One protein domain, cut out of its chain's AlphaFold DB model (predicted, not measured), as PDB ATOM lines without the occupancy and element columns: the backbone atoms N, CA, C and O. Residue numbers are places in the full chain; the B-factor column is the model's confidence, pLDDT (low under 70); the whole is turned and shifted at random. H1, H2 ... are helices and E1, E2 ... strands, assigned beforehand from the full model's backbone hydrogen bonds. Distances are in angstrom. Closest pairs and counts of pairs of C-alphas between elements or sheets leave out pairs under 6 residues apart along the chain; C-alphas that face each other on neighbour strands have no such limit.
ATOM      1  N   GLY A 108      86.276 127.857 137.398       98.38
ATOM      2  CA  GLY A 108      87.243 127.072 138.166       98.38
ATOM      3  C   GLY A 108      88.535 127.840 138.454       98.38
ATOM      4  O   GLY A 108      89.062 127.756 139.571       98.38
ATOM      5  N   SER A 109      89.000 128.662 137.511       98.56
ATOM      6  CA  SER A 109      90.198 129.494 137.667       98.56
ATOM      7  C   SER A 109      89.970 130.618 138.674       98.56
ATOM      8  O   SER A 109      90.855 130.941 139.470       98.56
ATOM      9  N   LEU A 110      88.757 131.176 138.722       98.56
ATOM     10  CA  LEU A 110      88.367 132.170 139.726       98.56
ATOM     11  C   LEU A 110      88.292 131.563 141.135       98.56
ATOM     12  O   LEU A 110      88.754 132.182 142.098       98.56
ATOM     13  N   TRP A 111      87.778 130.336 141.270       98.75
ATOM     14  CA  TRP A 111      87.814 129.595 142.537       98.75
ATOM     15  C   TRP A 111      89.244 129.298 142.996       98.75
ATOM     16  O   TRP A 111      89.560 129.449 144.181       98.75
ATOM     17  N   LEU A 112      90.123 128.915 142.068       98.81
ATOM     18  CA  LEU A 112      91.536 128.673 142.343       98.81
ATOM     19  C   LEU A 112      92.254 129.953 142.795       98.81
ATOM     20  O   LEU A 112      92.979 129.936 143.789       98.81
ATOM     21  N   LEU A 113      92.012 131.081 142.123       98.69
ATOM     22  CA  LEU A 113      92.545 132.382 142.530       98.69
ATOM     23  C   LEU A 113      92.023 132.800 143.907       98.69
ATOM     24  O   LEU A 113      92.798 133.278 144.734       98.69
ATOM     25  N   HIS A 114      90.738 132.584 144.196       98.75
ATOM     26  CA  HIS A 114      90.173 132.821 145.528       98.75
ATOM     27  C   HIS A 114      90.870 131.977 146.605       98.75
ATOM     28  O   HIS A 114      91.207 132.482 147.679       98.75
ATOM     29  N   TRP A 115      91.181 130.715 146.303       98.62
ATOM     30  CA  TRP A 115      91.999 129.884 147.185       98.62
ATOM     31  C   TRP A 115      93.413 130.446 147.369       98.62
ATOM     32  O   TRP A 115      93.881 130.576 148.500       98.62
ATOM     33  N   TRP A 116      94.110 130.831 146.297       98.19
ATOM     34  CA  TRP A 116      95.457 131.416 146.392       98.19
ATOM     35  C   TRP A 116      95.486 132.754 147.125       98.19
ATOM     36  O   TRP A 116      96.483 133.079 147.773       98.19
ATOM     37  N   LEU A 117      94.398 133.518 147.061       98.50
ATOM     38  CA  LEU A 117      94.237 134.758 147.804       98.50
ATOM     39  C   LEU A 117      94.252 134.508 149.316       98.50
ATOM     40  O   LEU A 117      94.985 135.182 150.044       98.50
ATOM     41  N   LEU A 118      93.450 133.538 149.767       97.62
ATOM     42  CA  LEU A 118      93.227 133.240 151.183       97.62
ATOM     43  C   LEU A 118      94.281 132.313 151.794       97.62
ATOM     44  O   LEU A 118      94.566 132.423 152.987       97.62
ATOM     45  N   SER A 119      94.857 131.419 150.995       92.44
ATOM     46  CA  SER A 119      95.887 130.488 151.450       92.44
ATOM     47  C   SER A 119      97.198 131.210 151.770       92.44
ATOM     48  O   SER A 119      97.542 132.268 151.222       92.44
ATOM     49  N   GLY A 120      97.938 130.615 152.701       83.00
ATOM     50  CA  GLY A 120      99.250 131.082 153.107       83.00
ATOM     51  C   GLY A 120     100.116 129.927 153.585       83.00
ATOM     52  O   GLY A 120      99.623 128.966 154.174       83.00
ATOM     53  N   THR A 121     101.416 130.036 153.341       79.81
ATOM     54  CA  THR A 121     102.443 129.188 153.956       79.81
ATOM     55  C   THR A 121     103.346 130.056 154.836       79.81
ATOM     56  O   THR A 121     103.296 131.287 154.732       79.81
ATOM     57  N   PRO A 122     104.199 129.468 155.695       74.56
ATOM     58  CA  PRO A 122     105.191 130.241 156.442       74.56
ATOM     59  C   PRO A 122     106.076 131.126 155.548       74.56
ATOM     60  O   PRO A 122     106.476 132.212 155.962       74.56
ATOM     61  N   GLU A 123     106.352 130.687 154.318       74.38
ATOM     62  CA  GLU A 123     107.176 131.397 153.333       74.38
ATOM     63  C   GLU A 123     106.400 132.446 152.523       74.38
ATOM     64  O   GLU A 123     107.001 133.397 152.028       74.38
ATOM     65  N   ALA A 124     105.085 132.277 152.372       84.12
ATOM     66  CA  ALA A 124     104.215 133.158 151.600       84.12
ATOM     67  C   ALA A 124     102.863 133.294 152.307       84.12
ATOM     68  O   ALA A 124     101.891 132.611 151.971       84.12
ATOM     69  N   LYS A 125     102.813 134.163 153.318       92.62
ATOM     70  CA  LYS A 125     101.605 134.407 154.114       92.62
ATOM     71  C   LYS A 125     100.489 135.033 153.271       92.62
ATOM     72  O   LYS A 125     100.720 135.656 152.233       92.62
ATOM     73  N   CYS A 126      99.254 134.892 153.739       96.00
ATOM     74  CA  CYS A 126      98.105 135.549 153.126       96.00
ATOM     75  C   CYS A 126      98.210 137.079 153.288       96.00
ATOM     76  O   CYS A 126      98.488 137.595 154.369       96.00
ATOM     77  N   MET A 127      98.007 137.826 152.203       97.19
ATOM     78  CA  MET A 127      98.208 139.284 152.165       97.19
ATOM     79  C   MET A 127      96.926 140.103 152.355       97.19
ATOM     80  O   MET A 127      96.961 141.333 152.254       97.19
ATOM     81  N   VAL A 128      95.804 139.426 152.593       98.00
ATOM     82  CA  VAL A 128      94.479 140.026 152.784       98.00
ATOM     83  C   VAL A 128      93.914 139.639 154.157       98.00
ATOM     84  O   VAL A 128      92.953 138.872 154.238       98.00
ATOM     85  N   PRO A 129      94.484 140.146 155.266       97.31
ATOM     86  CA  PRO A 129      94.028 139.816 156.619       97.31
ATOM     87  C   PRO A 129      92.522 140.047 156.813       97.31
ATOM     88  O   PRO A 129      91.849 139.197 157.388       97.31
ATOM     89  N   SER A 130      91.972 141.127 156.254       98.12
ATOM     90  CA  SER A 130      90.534 141.432 156.287       98.12
ATOM     91  C   SER A 130      89.676 140.349 155.612       98.12
ATOM     92  O   SER A 130      88.655 139.938 156.162       98.12
ATOM     93  N   TRP A 131      90.115 139.806 154.469       98.38
ATOM     94  CA  TRP A 131      89.438 138.679 153.815       98.38
ATOM     95  C   TRP A 131      89.591 137.399 154.629       98.38
ATOM     96  O   TRP A 131      88.612 136.681 154.818       98.38
ATOM     97  N   TYR A 132      90.792 137.122 155.144       97.81
ATOM     98  CA  TYR A 132      91.037 135.935 155.958       97.81
ATOM     99  C   TYR A 132      90.129 135.914 157.192       97.81
ATOM    100  O   TYR A 132      89.490 134.899 157.460       97.81
ATOM    101  N   VAL A 133      90.001 137.041 157.903       97.12
ATOM    102  CA  VAL A 133      89.067 137.172 159.030       97.12
ATOM    103  C   VAL A 133      87.649 136.842 158.585       97.12
ATOM    104  O   VAL A 133      87.009 135.971 159.177       97.12
ATOM    105  N   MET A 134      87.165 137.487 157.524       97.38
ATOM    106  CA  MET A 134      85.777 137.317 157.113       97.38
ATOM    107  C   MET A 134      85.468 135.897 156.644       97.38
ATOM    108  O   MET A 134      84.437 135.362 157.037       97.38
ATOM    109  N   PHE A 135      86.347 135.250 155.876       96.81
ATOM    110  CA  PHE A 135      86.119 133.887 155.382       96.81
ATOM    111  C   PHE A 135      86.402 132.802 156.425       96.81
ATOM    112  O   PHE A 135      85.639 131.841 156.530       96.81
ATOM    113  N   HIS A 136      87.472 132.942 157.209       95.69
ATOM    114  CA  HIS A 136      87.960 131.864 158.067       95.69
ATOM    115  C   HIS A 136      87.657 132.032 159.549       95.69
ATOM    116  O   HIS A 136      87.619 131.014 160.238       95.69
ATOM    117  N   LEU A 137      87.420 133.244 160.052       94.25
ATOM    118  CA  LEU A 137      87.246 133.493 161.490       94.25
ATOM    119  C   LEU A 137      85.848 134.009 161.846       94.25
ATOM    120  O   LEU A 137      85.382 133.765 162.957       94.25
ATOM    121  N   ALA A 138      85.152 134.661 160.910       90.38
ATOM    122  CA  ALA A 138      83.842 135.235 161.181       90.38
ATOM    123  C   ALA A 138      82.809 134.166 161.581       90.38
ATOM    124  O   ALA A 138      82.598 133.205 160.835       90.38
ATOM    125  N   PRO A 139      82.120 134.346 162.723       81.38
ATOM    126  CA  PRO A 139      81.034 133.463 163.135       81.38
ATOM    127  C   PRO A 139      79.696 133.825 162.469       81.38
ATOM    128  O   PRO A 139      78.744 133.052 162.544       81.38
ATOM    129  N   LEU A 140      79.607 135.010 161.859       76.94
ATOM    130  CA  LEU A 140      78.371 135.585 161.340       76.94
ATOM    131  C   LEU A 140      78.122 135.148 159.894       76.94
ATOM    132  O   LEU A 140      79.017 135.211 159.051       76.94
ATOM    133  N   ALA A 141      76.887 134.732 159.612       81.56
ATOM    134  CA  ALA A 141      76.431 134.451 158.252       81.56
ATOM    135  C   ALA A 141      75.951 135.722 157.532       81.56
ATOM    136  O   ALA A 141      76.125 135.823 156.322       81.56
ATOM    137  N   GLU A 142      75.384 136.680 158.270       92.81
ATOM    138  CA  GLU A 142      74.915 137.981 157.788       92.81
ATOM    139  C   GLU A 142      75.581 139.098 158.596       92.81
ATOM    140  O   GLU A 142      75.740 138.961 159.810       92.81
ATOM    141  N   VAL A 143      76.016 140.158 157.914       93.69
ATOM    142  CA  VAL A 143      76.786 141.264 158.491       93.69
ATOM    143  C   VAL A 143      76.421 142.601 157.850       93.69
ATOM    144  O   VAL A 143      76.200 142.695 156.640       93.69
ATOM    145  N   THR A 144      76.420 143.654 158.654       95.12
ATOM    146  CA  THR A 144      76.521 145.048 158.198       95.12
ATOM    147  C   THR A 144      77.978 145.432 157.920       95.12
ATOM    148  O   THR A 144      78.924 144.710 158.268       95.12
ATOM    149  N   MET A 145      78.187 146.603 157.307       94.69
ATOM    150  CA  MET A 145      79.535 147.162 157.137       94.69
ATOM    151  C   MET A 145      80.204 147.440 158.492       94.69
ATOM    152  O   MET A 145      81.356 147.064 158.697       94.69
ATOM    153  N   ASP A 146      79.469 148.021 159.443       94.75
ATOM    154  CA  ASP A 146      80.002 148.359 160.767       94.75
ATOM    155  C   ASP A 146      80.389 147.102 161.564       94.75
ATOM    156  O   ASP A 146      81.455 147.065 162.182       94.75
ATOM    157  N   GLU A 147      79.590 146.031 161.494       95.12
ATOM    158  CA  GLU A 147      79.929 144.739 162.112       95.12
ATOM    159  C   GLU A 147      81.155 144.091 161.463       95.12
ATOM    160  O   GLU A 147      82.004 143.540 162.166       95.12
ATOM    161  N   THR A 148      81.279 144.190 160.136       95.62
ATOM    162  CA  THR A 148      82.454 143.711 159.392       95.62
ATOM    163  C   THR A 148      83.717 144.431 159.865       95.62
ATOM    164  O   THR A 148      84.706 143.790 160.228       95.62
ATOM    165  N   VAL A 149      83.677 145.765 159.935       96.81
ATOM    166  CA  VAL A 149      84.799 146.589 160.405       96.81
ATOM    167  C   VAL A 149      85.137 146.282 161.863       96.81
ATOM    168  O   VAL A 149      86.313 146.102 162.187       96.81
ATOM    169  N   ALA A 150      84.137 146.179 162.739       95.81
ATOM    170  CA  ALA A 150      84.337 145.875 164.155       95.81
ATOM    171  C   ALA A 150      84.981 144.495 164.362       95.81
ATOM    172  O   ALA A 150      85.917 144.361 165.155       95.81
ATOM    173  N   LEU A 151      84.525 143.483 163.618       95.44
ATOM    174  CA  LEU A 151      85.068 142.131 163.678       95.44
ATOM    175  C   LEU A 151      86.529 142.085 163.214       95.44
ATOM    176  O   LEU A 151      87.375 141.565 163.939       95.44
ATOM    177  N   ILE A 152      86.845 142.665 162.050       96.62
ATOM    178  CA  ILE A 152      88.227 142.716 161.542       96.62
ATOM    179  C   ILE A 152      89.130 143.444 162.539       96.62
ATOM    180  O   ILE A 152      90.209 142.955 162.870       96.62
ATOM    181  N   THR A 153      88.672 144.582 163.061       96.94
ATOM    182  CA  THR A 153      89.410 145.383 164.046       96.94
ATOM    183  C   THR A 153      89.748 144.560 165.290       96.94
ATOM    184  O   THR A 153      90.908 144.530 165.709       96.94
ATOM    185  N   ARG A 154      88.769 143.823 165.834       95.25
ATOM    186  CA  ARG A 154      88.967 142.937 166.989       95.25
ATOM    187  C   ARG A 154      90.021 141.866 166.710       95.25
ATOM    188  O   ARG A 154      90.996 141.778 167.451       95.25
ATOM    189  N   GLU A 155      89.854 141.088 165.640       95.31
ATOM    190  CA  GLU A 155      90.755 139.969 165.321       95.31
ATOM    191  C   GLU A 155      92.195 140.443 165.066       95.31
ATOM    192  O   GLU A 155      93.164 139.798 165.481       95.31
ATOM    193  N   VAL A 156      92.349 141.605 164.420       95.12
ATOM    194  CA  VAL A 156      93.656 142.224 164.173       95.12
ATOM    195  C   VAL A 156      94.295 142.692 165.480       95.12
ATOM    196  O   VAL A 156      95.462 142.370 165.719       95.12
ATOM    197  N   ARG A 157      93.549 143.386 166.353       94.62
ATOM    198  CA  ARG A 157      94.045 143.825 167.668       94.62
ATOM    199  C   ARG A 157      94.511 142.640 168.508       94.62
ATOM    200  O   ARG A 157      95.613 142.682 169.050       94.62
ATOM    201  N   GLU A 158      93.692 141.597 168.603       93.50
ATOM    202  CA  GLU A 158      93.974 140.412 169.421       93.50
ATOM    203  C   GLU A 158      95.182 139.623 168.900       93.50
ATOM    204  O   GLU A 158      95.993 139.129 169.685       93.50
ATOM    205  N   SER A 159      95.352 139.550 167.578       93.06
ATOM    206  CA  SER A 159      96.427 138.762 166.970       93.06
ATOM    207  C   SER A 159      97.763 139.498 166.863       93.06
ATOM    208  O   SER A 159      98.811 138.876 167.047       93.06
ATOM    209  N   TYR A 160      97.749 140.799 166.559       93.00
ATOM    210  CA  TYR A 160      98.959 141.601 166.330       93.00
ATOM    211  C   TYR A 160      99.327 142.531 167.493       93.00
ATOM    212  O   TYR A 160     100.408 143.122 167.472       93.00
ATOM    213  N   GLY A 161      98.448 142.713 168.484       92.94
ATOM    214  CA  GLY A 161      98.663 143.626 169.615       92.94
ATOM    215  C   GLY A 161      98.599 145.116 169.252       92.94
ATOM    216  O   GLY A 161      98.969 145.963 170.062       92.94
ATOM    217  N   ARG A 162      98.163 145.450 168.033       92.19
ATOM    218  CA  ARG A 162      97.996 146.818 167.525       92.19
ATOM    219  C   ARG A 162      96.953 146.851 166.414       92.19
ATOM    220  O   ARG A 162      96.617 145.811 165.852       92.19
ATOM    221  N   GLU A 163      96.506 148.049 166.052       90.00
ATOM    222  CA  GLU A 163      95.497 148.265 165.012       90.00
ATOM    223  C   GLU A 163      96.035 149.127 163.865       90.00
ATOM    224  O   GLU A 163      96.832 150.040 164.102       90.00
ATOM    225  N   PRO A 164      95.631 148.855 162.611       91.56
ATOM    226  CA  PRO A 164      95.802 149.803 161.521       91.56
ATOM    227  C   PRO A 164      94.866 151.007 161.718       91.56
ATOM    228  O   PRO A 164      94.010 151.026 162.602       91.56
ATOM    229  N   ALA A 165      95.000 152.025 160.866       94.75
ATOM    230  CA  ALA A 165      94.039 153.122 160.852       94.75
ATOM    231  C   ALA A 165      92.625 152.584 160.563       94.75
ATOM    232  O   ALA A 165      92.456 151.781 159.645       94.75
ATOM    233  N   SER A 166      91.616 153.055 161.306       93.50
ATOM    234  CA  SER A 166      90.215 152.615 161.158       93.50
ATOM    235  C   SER A 166      89.721 152.715 159.708       93.50
ATOM    236  O   SER A 166      89.142 151.773 159.174       93.50
ATOM    237  N   GLU A 167      90.084 153.803 159.032       96.38
ATOM    238  CA  GLU A 167      89.792 154.035 157.617       96.38
ATOM    239  C   GLU A 167      90.383 152.955 156.688       96.38
ATOM    240  O   GLU A 167      89.802 152.630 155.659       96.38
ATOM    241  N   SER A 168      91.529 152.358 157.039       97.00
ATOM    242  CA  SER A 168      92.115 151.273 156.241       97.00
ATOM    243  C   SER A 168      91.283 149.994 156.317       97.00
ATOM    244  O   SER A 168      91.082 149.353 155.293       97.00
ATOM    245  N   ILE A 169      90.763 149.647 157.500       97.38
ATOM    246  CA  ILE A 169      89.871 148.485 157.657       97.38
ATOM    247  C   ILE A 169      88.538 148.742 156.957       97.38
ATOM    248  O   ILE A 169      88.016 147.849 156.297       97.38
ATOM    249  N   HIS A 170      88.005 149.963 157.060       97.19
ATOM    250  CA  HIS A 170      86.777 150.334 156.361       97.19
ATOM    251  C   HIS A 170      86.915 150.150 154.844       97.19
ATOM    252  O   HIS A 170      86.079 149.503 154.218       97.19
ATOM    253  N   ARG A 171      88.018 150.629 154.255       97.69
ATOM    254  CA  ARG A 171      88.302 150.450 152.821       97.69
ATOM    255  C   ARG A 171      88.469 148.990 152.416       97.69
ATOM    256  O   ARG A 171      88.037 148.625 151.325       97.69
ATOM    257  N   ASP A 172      89.091 148.167 153.257       98.31
ATOM    258  CA  ASP A 172      89.186 146.725 153.015       98.31
ATOM    259  C   ASP A 172      87.799 146.077 153.017       98.31
ATOM    260  O   ASP A 172      87.479 145.316 152.108       98.31
ATOM    261  N   ALA A 173      86.963 146.403 154.007       97.06
ATOM    262  CA  ALA A 173      85.610 145.871 154.134       97.06
ATOM    263  C   ALA A 173      84.726 146.262 152.936       97.06
ATOM    264  O   ALA A 173      84.066 145.405 152.344       97.06
ATOM    265  N   GLU A 174      84.776 147.524 152.503       95.38
ATOM    266  CA  GLU A 174      84.097 147.983 151.285       95.38
ATOM    267  C   GLU A 174      84.595 147.259 150.032       95.38
ATOM    268  O   GLU A 174      83.799 146.855 149.186       95.38
ATOM    269  N   CYS A 175      85.910 147.085 149.898       96.81
ATOM    270  CA  CYS A 175      86.505 146.411 148.750       96.81
ATOM    271  C   CYS A 175      86.148 144.915 148.719       96.81
ATOM    272  O   CYS A 175      85.826 144.389 147.653       96.81
ATOM    273  N   LEU A 176      86.109 144.247 149.876       97.50
ATOM    274  CA  LEU A 176      85.633 142.869 150.013       97.50
ATOM    275  C   LEU A 176      84.186 142.741 149.541       97.50
ATOM    276  O   LEU A 176      83.880 141.857 148.741       97.50
ATOM    277  N   VAL A 177      83.306 143.643 149.984       95.00
ATOM    278  CA  VAL A 177      81.910 143.665 149.528       95.00
ATOM    279  C   VAL A 177      81.844 143.880 148.018       95.00
ATOM    280  O   VAL A 177      81.206 143.090 147.332       95.00
ATOM    281  N   LYS A 178      82.557 144.874 147.470       93.94
ATOM    282  CA  LYS A 178      82.588 145.138 146.017       93.94
ATOM    283  C   LYS A 178      83.105 143.954 145.196       93.94
ATOM    284  O   LYS A 178      82.684 143.800 144.047       93.94
ATOM    285  N   MET A 179      84.021 143.164 145.757       96.69
ATOM    286  CA  MET A 179      84.629 142.010 145.101       96.69
ATOM    287  C   MET A 179      83.655 140.832 144.964       96.69
ATOM    288  O   MET A 179      83.682 140.157 143.939       96.69
ATOM    289  N   TYR A 180      82.796 140.588 145.958       96.50
ATOM    290  CA  TYR A 180      81.949 139.385 145.980       96.50
ATOM    291  C   TYR A 180      80.451 139.646 145.850       96.50
ATOM    292  O   TYR A 180      79.752 138.784 145.327       96.50
ATOM    293  N   ALA A 181      79.946 140.789 146.320       93.38
ATOM    294  CA  ALA A 181      78.523 141.099 146.290       93.38
ATOM    295  C   ALA A 181      78.169 141.979 145.079       93.38
ATOM    296  O   ALA A 181      78.772 143.041 144.885       93.38
ATOM    297  N   PRO A 182      77.151 141.598 144.291       85.50
ATOM    298  CA  PRO A 182      76.482 142.528 143.392       85.50
ATOM    299  C   PRO A 182      75.860 143.671 144.204       85.50
ATOM    300  O   PRO A 182      75.174 143.424 145.198       85.50
ATOM    301  N   ASP A 183      76.080 144.918 143.788       81.19
ATOM    302  CA  ASP A 183      75.423 146.071 144.407       81.19
ATOM    303  C   ASP A 183      74.111 146.375 143.649       81.19
ATOM    304  O   ASP A 183      74.146 146.662 142.448       81.19
ATOM    305  N   PRO A 184      72.938 146.282 144.303       75.75
ATOM    306  CA  PRO A 184      71.648 146.527 143.656       75.75
ATOM    307  C   PRO A 184      71.397 148.006 143.333       75.75
ATOM    308  O   PRO A 184      70.522 148.309 142.526       75.75
ATOM    309  N   GLU A 185      72.133 148.934 143.951       73.88
ATOM    310  CA  GLU A 185      71.970 150.380 143.757       73.88
ATOM    311  C   GLU A 185      73.178 150.991 143.027       73.88
ATOM    312  O   GLU A 185      73.482 152.173 143.211       73.88
ATOM    313  N   VAL A 186      73.886 150.207 142.201       75.88
ATOM    314  CA  VAL A 186      74.989 150.720 141.371       75.88
ATOM    315  C   VAL A 186      74.506 151.932 140.598       75.88
ATOM    316  O   VAL A 186      73.602 151.835 139.773       75.88
ATOM    317  N   ASN A 187      75.136 153.077 140.855       74.56
ATOM    318  CA  ASN A 187      74.844 154.304 140.138       74.56
ATOM    319  C   ASN A 187      75.466 154.230 138.731       74.56
ATOM    320  O   ASN A 187      76.690 154.354 138.623       74.56
ATOM    321  N   PRO A 188      74.671 154.103 137.648       71.94
ATOM    322  CA  PRO A 188      75.207 154.001 136.289       71.94
ATOM    323  C   PRO A 188      75.902 155.291 135.832       71.94
ATOM    324  O   PRO A 188      76.694 155.276 134.897       71.94
ATOM    325  N   LEU A 189      75.626 156.416 136.505       75.38
ATOM    326  CA  LEU A 189      76.254 157.713 136.250       75.38
ATOM    327  C   LEU A 189      77.608 157.874 136.956       75.38
ATOM    328  O   LEU A 189      78.245 158.911 136.796       75.38
ATOM    329  N   SER A 190      78.044 156.887 137.746       76.94
ATOM    330  CA  SER A 190      79.385 156.823 138.333       76.94
ATOM    331  C   SER A 190      80.218 155.793 137.563       76.94
ATOM    332  O   SER A 190      80.142 154.602 137.881       76.94
ATOM    333  N   PRO A 191      81.025 156.211 136.564       71.56
ATOM    334  CA  PRO A 191      81.726 155.285 135.677       71.56
ATOM    335  C   PRO A 191      82.584 154.273 136.434       71.56
ATOM    336  O   PRO A 191      82.519 153.089 136.144       71.56
ATOM    337  N   GLY A 192      83.308 154.705 137.474       70.88
ATOM    338  CA  GLY A 192      84.151 153.806 138.266       70.88
ATOM    339  C   GLY A 192      83.362 152.735 139.027       70.88
ATOM    340  O   GLY A 192      83.750 151.571 139.009       70.88
ATOM    341  N   SER A 193      82.229 153.099 139.642       70.25
ATOM    342  CA  SER A 193      81.374 152.135 140.354       70.25
ATOM    343  C   SER A 193      80.662 151.181 139.398       70.25
ATOM    344  O   SER A 193      80.435 150.023 139.744       70.25
ATOM    345  N   PHE A 194      80.286 151.667 138.216       72.50
ATOM    346  CA  PHE A 194      79.656 150.859 137.181       72.50
ATOM    347  C   PHE A 194      80.657 149.885 136.545       72.50
ATOM    348  O   PHE A 194      80.357 148.703 136.418       72.50
ATOM    349  N   GLU A 195      81.875 150.343 136.242       74.94
ATOM    350  CA  GLU A 195      82.977 149.500 135.769       74.94
ATOM    351  C   GLU A 195      83.349 148.422 136.779       74.94
ATOM    352  O   GLU A 195      83.422 147.258 136.410       74.94
ATOM    353  N   ASP A 196      83.553 148.777 138.052       75.69
ATOM    354  CA  ASP A 196      83.806 147.781 139.101       75.69
ATOM    355  C   ASP A 196      82.661 146.771 139.176       75.69
ATOM    356  O   ASP A 196      82.885 145.591 139.450       75.69
ATOM    357  N   SER A 197      81.433 147.231 138.905       75.25
ATOM    358  CA  SER A 197      80.277 146.359 138.931       75.25
ATOM    359  C   SER A 197      80.256 145.329 137.805       75.25
ATOM    360  O   SER A 197      79.891 144.176 138.025       75.25
ATOM    361  N   LEU A 198      80.657 145.759 136.612       76.88
ATOM    362  CA  LEU A 198      80.678 144.933 135.410       76.88
ATOM    363  C   LEU A 198      81.928 144.061 135.301       76.88
ATOM    364  O   LEU A 198      81.872 142.998 134.698       76.88
ATOM    365  N   LEU A 199      83.059 144.530 135.826       84.06
ATOM    366  CA  LEU A 199      84.369 143.969 135.508       84.06
ATOM    367  C   LEU A 199      84.971 143.135 136.636       84.06
ATOM    368  O   LEU A 199      86.068 142.629 136.444       84.06
ATOM    369  N   CYS A 200      84.338 142.996 137.804       93.44
ATOM    370  CA  CYS A 200      84.872 142.134 138.860       93.44
ATOM    371  C   CYS A 200      84.396 140.677 138.686       93.44
ATOM    372  O   CYS A 200      83.238 140.392 139.005       93.44
ATOM    373  N   PRO A 201      85.263 139.738 138.250       95.06
ATOM    374  CA  PRO A 201      84.833 138.375 137.921       95.06
ATOM    375  C   PRO A 201      84.477 137.542 139.166       95.06
ATOM    376  O   PRO A 201      83.679 136.615 139.105       95.06
ATOM    377  N   PHE A 202      84.999 137.896 140.345       97.00
ATOM    378  CA  PHE A 202      84.803 137.129 141.586       97.00
ATOM    379  C   PHE A 202      83.362 137.131 142.118       97.00
ATOM    380  O   PHE A 202      83.031 136.352 143.015       97.00
ATOM    381  N   ARG A 203      82.482 137.960 141.553       94.94
ATOM    382  CA  ARG A 203      81.046 137.951 141.865       94.94
ATOM    383  C   ARG A 203      80.341 136.715 141.319       94.94
ATOM    384  O   ARG A 203      79.367 136.269 141.919       94.94
ATOM    385  N   GLU A 204      80.862 136.119 140.246       94.12
ATOM    386  CA  GLU A 204      80.340 134.872 139.671       94.12
ATOM    387  C   GLU A 204      80.453 133.683 140.634       94.12
ATOM    388  O   GLU A 204      79.691 132.724 140.542       94.12
ATOM    389  N   LEU A 205      81.351 133.771 141.623       97.19
ATOM    390  CA  LEU A 205      81.481 132.762 142.677       97.19
ATOM    391  C   LEU A 205      80.250 132.717 143.598       97.19
ATOM    392  O   LEU A 205      80.049 131.739 144.325       97.19
ATOM    393  N   GLY A 206      79.447 133.789 143.616       95.88
ATOM    394  CA  GLY A 206      78.237 133.886 144.428       95.88
ATOM    395  C   GLY A 206      78.506 133.692 145.919       95.88
ATOM    396  O   GLY A 206      77.696 133.081 146.612       95.88
ATOM    397  N   LEU A 207      79.669 134.122 146.422       96.62
ATOM    398  CA  LEU A 207      80.087 133.903 147.815       96.62
ATOM    399  C   LEU A 207      79.422 134.868 148.804       96.62
ATOM    400  O   LEU A 207      79.285 134.521 149.978       96.62
ATOM    401  N   LEU A 208      79.005 136.049 148.344       96.00
ATOM    402  CA  LEU A 208      78.393 137.092 149.163       96.00
ATOM    403  C   LEU A 208      77.204 137.707 148.420       96.00
ATOM    404  O   LEU A 208      77.303 138.033 147.242       96.00
ATOM    405  N   GLU A 209      76.088 137.894 149.114       94.19
ATOM    406  CA  GLU A 209      74.862 138.465 148.554       94.19
ATOM    407  C   GLU A 209      74.423 139.684 149.356       94.19
ATOM    408  O   GLU A 209      74.408 139.649 150.588       94.19
ATOM    409  N   PHE A 210      73.977 140.730 148.665       93.75
ATOM    410  CA  PHE A 210      73.166 141.766 149.295       93.75
ATOM    411  C   PHE A 210      71.834 141.168 149.775       93.75
ATOM    412  O   PHE A 210      71.200 140.410 149.041       93.75
ATOM    413  N   GLN A 211      71.406 141.516 150.989       92.94
ATOM    414  CA  GLN A 211      70.103 141.110 151.519       92.94
ATOM    415  C   GLN A 211      69.101 142.262 151.481       92.94
ATOM    416  O   GLN A 211      68.115 142.209 150.748       92.94
ATOM    417  N   GLN A 212      69.336 143.296 152.288       90.81
ATOM    418  CA  GLN A 212      68.399 144.399 152.485       90.81
ATOM    419  C   GLN A 212      69.103 145.637 153.055       90.81
ATOM    420  O   GLN A 212      70.305 145.626 153.313       90.81
ATOM    421  N   GLY A 213      68.335 146.705 153.271       87.88
ATOM    422  CA  GLY A 213      68.813 147.953 153.866       87.88
ATOM    423  C   GLY A 213      69.278 148.985 152.837       87.88
ATOM    424  O   GLY A 213      69.246 148.754 151.628       87.88
ATOM    425  N   ARG A 214      69.673 150.165 153.326       83.25
ATOM    426  CA  ARG A 214      70.157 151.296 152.517       83.25
ATOM    427  C   ARG A 214      71.304 152.001 153.224       83.25
ATOM    428  O   ARG A 214      71.349 152.038 154.449       83.25
ATOM    429  N   GLY A 215      72.211 152.597 152.453       82.00
ATOM    430  CA  GLY A 215      73.361 153.311 153.009       82.00
ATOM    431  C   GLY A 215      74.171 152.434 153.971       82.00
ATOM    432  O   GLY A 215      74.674 151.387 153.575       82.00
ATOM    433  N   LYS A 216      74.288 152.863 155.232       79.25
ATOM    434  CA  LYS A 216      75.045 152.145 156.271       79.25
ATOM    435  C   LYS A 216      74.313 150.928 156.845       79.25
ATOM    436  O   LYS A 216      74.970 150.015 157.328       79.25
ATOM    437  N   ASP A 217      72.989 150.876 156.709       87.44
ATOM    438  CA  ASP A 217      72.153 149.783 157.227       87.44
ATOM    439  C   ASP A 217      72.073 148.593 156.257       87.44
ATOM    440  O   ASP A 217      71.269 147.681 156.447       87.44
ATOM    441  N   ARG A 218      72.856 148.615 155.168       91.19
ATOM    442  CA  ARG A 218      72.915 147.498 154.223       91.19
ATOM    443  C   ARG A 218      73.467 146.255 154.916       91.19
ATOM    444  O   ARG A 218      74.539 146.311 155.524       91.19
ATOM    445  N   THR A 219      72.777 145.131 154.746       94.38
ATOM    446  CA  THR A 219      73.232 143.822 155.215       94.38
ATOM    447  C   THR A 219      73.647 142.929 154.050       94.38
ATOM    448  O   THR A 219      73.041 142.927 152.972       94.38
ATOM    449  N   TYR A 220      74.711 142.163 154.275       95.44
ATOM    450  CA  TYR A 220      75.288 141.221 153.326       95.44
ATOM    451  C   TYR A 220      75.380 139.846 153.967       95.44
ATOM    452  O   TYR A 220      75.732 139.726 155.138       95.44
ATOM    453  N   ARG A 221      75.104 138.799 153.194       95.56
ATOM    454  CA  ARG A 221      75.104 137.419 153.677       95.56
ATOM    455  C   ARG A 221      76.070 136.563 152.878       95.56
ATOM    456  O   ARG A 221      76.001 136.531 151.651       95.56
ATOM    457  N   PHE A 222      76.931 135.827 153.573       95.88
ATOM    458  CA  PHE A 222      77.704 134.762 152.944       95.88
ATOM    459  C   PHE A 222      76.777 133.610 152.571       95.88
ATOM    460  O   PHE A 222      76.044 133.082 153.411       95.88
ATOM    461  N   THR A 223      76.816 133.202 151.310       94.94
ATOM    462  CA  THR A 223      76.026 132.060 150.847       94.94
ATOM    463  C   THR A 223      76.616 130.758 151.380       94.94
ATOM    464  O   THR A 223      77.803 130.677 151.698       94.94
ATOM    465  N   SER A 224      75.799 129.711 151.463       91.50
ATOM    466  CA  SER A 224      76.256 128.383 151.872       91.50
ATOM    467  C   SER A 224      75.544 127.303 151.079       91.50
ATOM    468  O   SER A 224      74.358 127.457 150.789       91.50
TER     469      SER A 224
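What this domain is: This is residues 108 to 224 of the 363 residues of the protein "Uncharacterized protein DUF4007" of Streptomyces sp. CNZ289 (UniProt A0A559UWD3). Picture H4 in the middle of a small helical body, crossed steeply by H2 and H3, with a small three-stranded sheet beside its last turns. H6 packs on residues 179 to 180 of H4, H1 packs on H6, and H5 lies at the periphery. The printed part has 117 residues, with six named helices and three named strands in the order H1 H2 E1 H3 H4 H5 H6 E2 E3; the antiparallel sheet runs E1 E3 E2, and the class is mostly helix. It is compact, with a radius of gyration of the C-alphas of 14.6 A and spans of 42 by 33 by 28 A.

Where its parts are: Find C-alpha 108 at (87.243, 127.072, 138.166); from there H1 runs 15.6 A to residue 118. Next come H2, residues 129 to 137, and E1, 142 to 144. H3, 145 to 160, covers 22.2 A, and H4, 166 to 180, covers 21.8 A. Then read H5, 191 to 199, H6, 201 to 205, E2, 208 to 212, and E3, 219 to 222, ending at (77.704, 134.762, 152.944).

How they stand to each other: Start at the hub, H4: it touches H3 at a steep tilt of 62 degrees, opposite ways, closest at C-alphas 149 and 170, 5.9 A. H4 touches H2, closest at C-alphas 130 and 172, 6.4 A. H4 is on the sheet; H3 only grazes it with residues 145 to 151. N 143 and O 220, 2.8 A apart, are within hydrogen-bond range across the antiparallel neighbours E1 and E3; N 209 and O 221, 2.9 A apart, are within hydrogen-bond range across the hairpin E2 and E3. Every O i to N i+4 pair is within hydrogen-bond range except in H6, 0 of 1, where 2 of 2 O i to N i+3 pairs are.

The domain as a whole: The farthest C-alphas, Pro 122 and Leu 189, are 44.7 A apart. The printed part has no cut, no link is long, and no printed residue is under 70 in pLDDT.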